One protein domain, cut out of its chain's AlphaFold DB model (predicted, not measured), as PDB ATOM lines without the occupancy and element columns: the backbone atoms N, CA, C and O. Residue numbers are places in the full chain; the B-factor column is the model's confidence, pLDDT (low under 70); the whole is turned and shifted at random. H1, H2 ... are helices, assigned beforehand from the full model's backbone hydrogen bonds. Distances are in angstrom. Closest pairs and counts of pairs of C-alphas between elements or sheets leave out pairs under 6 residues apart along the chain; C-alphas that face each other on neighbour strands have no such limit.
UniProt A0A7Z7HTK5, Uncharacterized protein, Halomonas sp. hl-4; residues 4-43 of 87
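What this domain is: This is residues 4 to 43 of the 87 residues of an uncharacterized protein of Halomonas sp. hl-4 (UniProt A0A7Z7HTK5). Two helices, H1 and H2, stand askew at a steep tilt, coming closest at Phe 7 of H1 and Trp 36 of H2, and a long loop, residues 14 to 29, swings out to one side of the pair and joins them. The loop runs out from the last turn of H1 to a tip near Ser 23, then folds back to the first turn of H2. The printed part has 40 residues, with two named helices in the order H1, H2 and no named strand; the class is all helix. It is compact, with a radius of gyration of the C-alphas of 9.5 A, and its C-alphas span 25 by 21 by 17 A.

Where its parts are: H1 takes residues 4 to 13 and measures 14.3 A from first to last C-alpha, beginning with C-alpha 4 at (142.404, 135.959, 154.783). Residues 14 to 29 follow with no named element; C-alpha 23 is at (158.340, 143.513, 154.436). H2, residues 30 to 42, is the longer helix at 18.0 A, and ends with C-alpha 42 at (132.475, 143.580, 158.176).

How they stand to each other: H1 and H2 only just touch, with 3 pairs of C-alphas within 8 A. Their closest C-alphas are those of Phe 7 and Trp 36, 7.0 A apart. The helices run opposite ways at a steep tilt of 55 degrees, and their centres are 11.2 A apart. Every O i to N i+4 pair is within hydrogen-bond range in H1 and H2.

The domain as a whole: The two C-alphas farthest apart in the domain are those of Ser 23 and Ala 42, at 26.1 A. The C-alphas of Arg 4 and Cys 43, the first and last printed, are 10.7 A apart. The link from H1 to H2, of 16 residues, is long, and its C-alphas lie 6 to 16 A from the mean of all C-alphas. The printed part has no cut. Its mean pLDDT is 84.3, and one residue, Cys 43, is under 70.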
ATOM      1  N   ARG A   4     141.552 135.454 155.857       83.75
ATOM      2  CA  ARG A   4     142.404 135.959 154.783       83.75
ATOM      3  C   ARG A   4     142.309 135.114 153.519       83.75
ATOM      4  O   ARG A   4     142.213 135.677 152.439       83.75
ATOM      5  N   GLU A   5     142.287 133.789 153.638       83.94
ATOM      6  CA  GLU A   5     142.107 132.903 152.477       83.94
ATOM      7  C   GLU A   5     140.739 133.110 151.815       83.94
ATOM      8  O   GLU A   5     140.650 133.129 150.592       83.94
ATOM      9  N   ARG A   6     139.686 133.339 152.612       82.06
ATOM     10  CA  ARG A   6     138.341 133.646 152.091       82.06
ATOM     11  C   ARG A   6     138.302 134.977 151.346       82.06
ATOM     12  O   ARG A   6     137.731 135.051 150.265       82.06
ATOM     13  N   PHE A   7     138.940 136.004 151.903       87.19
ATOM     14  CA  PHE A   7     139.083 137.282 151.217       87.19
ATOM     15  C   PHE A   7     139.894 137.148 149.927       87.19
ATOM     16  O   PHE A   7     139.487 137.681 148.906       87.19
ATOM     17  N   GLU A   8     141.019 136.430 149.949       88.50
ATOM     18  CA  GLU A   8     141.867 136.250 148.764       88.50
ATOM     19  C   GLU A   8     141.137 135.469 147.659       88.50
ATOM     20  O   GLU A   8     141.314 135.783 146.485       88.50
ATOM     21  N   ALA A   9     140.273 134.514 148.012       86.62
ATOM     22  CA  ALA A   9     139.415 133.829 147.050       86.62
ATOM     23  C   ALA A   9     138.387 134.778 146.410       86.62
ATOM     24  O   ALA A   9     138.326 134.858 145.186       86.62
ATOM     25  N   TRP A  10     137.645 135.537 147.225       88.44
ATOM     26  CA  TRP A  10     136.675 136.529 146.742       88.44
ATOM     27  C   TRP A  10     137.340 137.610 145.881       88.44
ATOM     28  O   TRP A  10     136.923 137.877 144.762       88.44
ATOM     29  N   ALA A  11     138.435 138.189 146.364       88.75
ATOM     30  CA  ALA A  11     139.145 139.254 145.674       88.75
ATOM     31  C   ALA A  11     139.706 138.784 144.322       88.75
ATOM     32  O   ALA A  11     139.725 139.555 143.368       88.75
ATOM     33  N   LYS A  12     140.132 137.519 144.210       88.62
ATOM     34  CA  LYS A  12     140.575 136.949 142.932       88.62
ATOM     35  C   LYS A  12     139.423 136.806 141.932       88.62
ATOM     36  O   LYS A  12     139.641 137.070 140.753       88.62
ATOM     37  N   ASP A  13     138.246 136.391 142.393       86.00
ATOM     38  CA  ASP A  13     137.042 136.261 141.560       86.00
ATOM     39  C   ASP A  13     136.582 137.625 141.020       86.00
ATOM     40  O   ASP A  13     136.321 137.785 139.832       86.00
ATOM     41  N   GLU A  14     136.651 138.651 141.867       83.62
ATOM     42  CA  GLU A  14     136.364 140.048 141.518       83.62
ATOM     43  C   GLU A  14     137.487 140.737 140.710       83.62
ATOM     44  O   GLU A  14     137.396 141.919 140.380       83.62
ATOM     45  N   GLY A  15     138.581 140.031 140.395       87.69
ATOM     46  CA  GLY A  15     139.668 140.548 139.558       87.69
ATOM     47  C   GLY A  15     140.668 141.476 140.260       87.69
ATOM     48  O   GLY A  15     141.450 142.155 139.589       87.69
ATOM     49  N   TYR A  16     140.702 141.507 141.594       85.81
ATOM     50  CA  TYR A  16     141.700 142.274 142.342       85.81
ATOM     51  C   TYR A  16     143.099 141.664 142.225       85.81
ATOM     52  O   TYR A  16     143.305 140.448 142.263       85.81
ATOM     53  N   VAL A  17     144.110 142.535 142.202       90.75
ATOM     54  CA  VAL A  17     145.513 142.120 142.246       90.75
ATOM     55  C   VAL A  17     145.960 141.923 143.699       90.75
ATOM     56  O   VAL A  17     145.943 142.848 144.514       90.75
ATOM     57  N   LEU A  18     146.404 140.706 144.028       89.19
ATOM     58  CA  LEU A  18     146.723 140.268 145.398       89.19
ATOM     59  C   LEU A  18     148.208 140.375 145.787       89.19
ATOM     60  O   LEU A  18     148.655 139.707 146.721       89.19
ATOM     61  N   THR A  19     148.995 141.208 145.101       90.81
ATOM     62  CA  THR A  19     150.426 141.384 145.403       90.81
ATOM     63  C   THR A  19     150.624 141.828 146.851       90.81
ATOM     64  O   THR A  19     150.002 142.788 147.302       90.81
ATOM     65  N   LYS A  20     151.500 141.135 147.588       86.94
ATOM     66  CA  LYS A  20     151.801 141.409 149.002       86.94
ATOM     67  C   LYS A  20     153.131 142.152 149.135       86.94
ATOM     68  O   LYS A  20     154.074 141.876 148.396       86.94
ATOM     69  N   HIS A  21     153.233 143.053 150.107       80.50
ATOM     70  CA  HIS A  21     154.509 143.615 150.536       80.50
ATOM     71  C   HIS A  21     155.354 142.537 151.212       80.50
ATOM     72  O   HIS A  21     154.930 141.930 152.198       80.50
ATOM     73  N   SER A  22     156.578 142.360 150.724       76.88
ATOM     74  CA  SER A  22     157.560 141.426 151.280       76.88
ATOM     75  C   SER A  22     157.975 141.762 152.717       76.88
ATOM     76  O   SER A  22     158.378 140.867 153.451       76.88
ATOM     77  N   SER A  23     157.860 143.027 153.135       77.88
ATOM     78  CA  SER A  23     158.340 143.513 154.436       77.88
ATOM     79  C   SER A  23     157.331 143.413 155.582       77.88
ATOM     80  O   SER A  23     157.740 143.297 156.731       77.88
ATOM     81  N   HIS A  24     156.025 143.473 155.306       74.62
ATOM     82  CA  HIS A  24     154.998 143.530 156.361       74.62
ATOM     83  C   HIS A  24     153.729 142.724 156.047       74.62
ATOM     84  O   HIS A  24     152.731 142.835 156.756       74.62
ATOM     85  N   GLY A  25     153.723 141.940 154.962       78.12
ATOM     86  CA  GLY A  25     152.637 141.010 154.644       78.12
ATOM     87  C   GLY A  25     151.278 141.654 154.341       78.12
ATOM     88  O   GLY A  25     150.281 140.934 154.275       78.12
ATOM     89  N   GLY A  26     151.212 142.978 154.160       84.38
ATOM     90  CA  GLY A  26     150.021 143.699 153.691       84.38
ATOM     91  C   GLY A  26     149.898 143.666 152.166       84.38
ATOM     92  O   GLY A  26     150.833 143.246 151.490       84.38
ATOM     93  N   TYR A  27     148.766 144.099 151.610       88.69
ATOM     94  CA  TYR A  27     148.609 144.211 150.154       88.69
ATOM     95  C   TYR A  27     149.321 145.458 149.618       88.69
ATOM     96  O   TYR A  27     149.294 146.508 150.256       88.69
ATOM     97  N   TYR A  28     149.976 145.311 148.467       87.25
ATOM     98  CA  TYR A  28     150.729 146.360 147.776       87.25
ATOM     99  C   TYR A  28     149.805 147.418 147.171       87.25
ATOM    100  O   TYR A  28     150.073 148.613 147.249       87.25
ATOM    101  N   PHE A  29     148.692 146.977 146.584       87.50
ATOM    102  CA  PHE A  29     147.712 147.867 145.978       87.50
ATOM    103  C   PHE A  29     146.748 148.408 147.032       87.50
ATOM    104  O   PHE A  29     146.208 147.655 147.849       87.50
ATOM    105  N   SER A  30     146.522 149.723 146.998       87.44
ATOM    106  CA  SER A  30     145.654 150.430 147.943       87.44
ATOM    107  C   SER A  30     144.202 149.961 147.865       87.44
ATOM    108  O   SER A  30     143.549 149.862 148.899       87.44
ATOM    109  N   GLU A  31     143.711 149.615 146.674       88.00
ATOM    110  CA  GLU A  31     142.361 149.080 146.454       88.00
ATOM    111  C   GLU A  31     142.165 147.761 147.204       88.00
ATOM    112  O   GLU A  31     141.288 147.657 148.059       88.00
ATOM    113  N   THR A  32     143.057 146.793 146.984       88.25
ATOM    114  CA  THR A  32     143.054 145.500 147.679       88.25
ATOM    115  C   THR A  32     143.243 145.669 149.189       88.25
ATOM    116  O   THR A  32     142.584 145.001 149.984       88.25
ATOM    117  N   ALA A  33     144.111 146.591 149.619       85.00
ATOM    118  CA  ALA A  33     144.324 146.876 151.037       85.00
ATOM    119  C   ALA A  33     143.079 147.480 151.710       85.00
ATOM    120  O   ALA A  33     142.756 147.122 152.843       85.00
ATOM    121  N   ASN A  34     142.368 148.375 151.025       87.62
ATOM    122  CA  ASN A  34     141.133 148.975 151.523       87.62
ATOM    123  C   ASN A  34     139.979 147.967 151.525       87.62
ATOM    124  O   ASN A  34     139.252 147.899 152.516       87.62
ATOM    125  N   ALA A  35     139.862 147.140 150.484       86.94
ATOM    126  CA  ALA A  35     138.901 146.043 150.433       86.94
ATOM    127  C   ALA A  35     139.131 145.054 151.586       86.94
ATOM    128  O   ALA A  35     138.184 144.669 152.263       86.94
ATOM    129  N   TRP A  36     140.392 144.727 151.890       86.94
ATOM    130  CA  TRP A  36     140.737 143.886 153.036       86.94
ATOM    131  C   TRP A  36     140.339 144.520 154.371       86.94
ATOM    132  O   TRP A  36     139.743 143.857 155.213       86.94
ATOM    133  N   ARG A  37     140.599 145.817 154.568       83.88
ATOM    134  CA  ARG A  37     140.168 146.529 155.785       83.88
ATOM    135  C   ARG A  37     138.646 146.538 155.933       83.88
ATOM    136  O   ARG A  37     138.147 146.309 157.031       83.88
ATOM    137  N   GLY A  38     137.921 146.769 154.839       84.25
ATOM    138  CA  GLY A  38     136.460 146.689 154.808       84.25
ATOM    139  C   GLY A  38     135.961 145.283 155.140       84.25
ATOM    140  O   GLY A  38     135.069 145.126 155.968       84.25
ATOM    141  N   TRP A  39     136.604 144.261 154.578       84.69
ATOM    142  CA  TRP A  39     136.321 142.858 154.866       84.69
ATOM    143  C   TRP A  39     136.517 142.527 156.347       84.69
ATOM    144  O   TRP A  39     135.645 141.928 156.970       84.69
ATOM    145  N   GLN A  40     137.631 142.961 156.941       78.56
ATOM    146  CA  GLN A  40     137.909 142.764 158.364       78.56
ATOM    147  C   GLN A  40     136.895 143.483 159.262       78.56
ATOM    148  O   GLN A  40     136.464 142.914 160.262       78.56
ATOM    149  N   ALA A  41     136.495 144.706 158.900       76.44
ATOM    150  CA  ALA A  41     135.490 145.472 159.635       76.44
ATOM    151  C   ALA A  41     134.091 144.838 159.545       76.44
ATOM    152  O   ALA A  41     133.353 144.835 160.528       76.44
ATOM    153  N   ALA A  42     133.740 144.277 158.387       72.44
ATOM    154  CA  ALA A  42     132.475 143.580 158.176       72.44
ATOM    155  C   ALA A  42     132.450 142.170 158.799       72.44
ATOM    156  O   ALA A  42     131.375 141.654 159.101       72.44
ATOM    157  N   CYS A  43     133.617 141.547 159.004       66.31
ATOM    158  CA  CYS A  43     133.742 140.149 159.424       66.31
ATOM    159  C   CYS A  43     134.657 139.989 160.649       66.31
ATOM    160  O   CYS A  43     135.738 139.419 160.504       66.31
TER     161      CYS A  43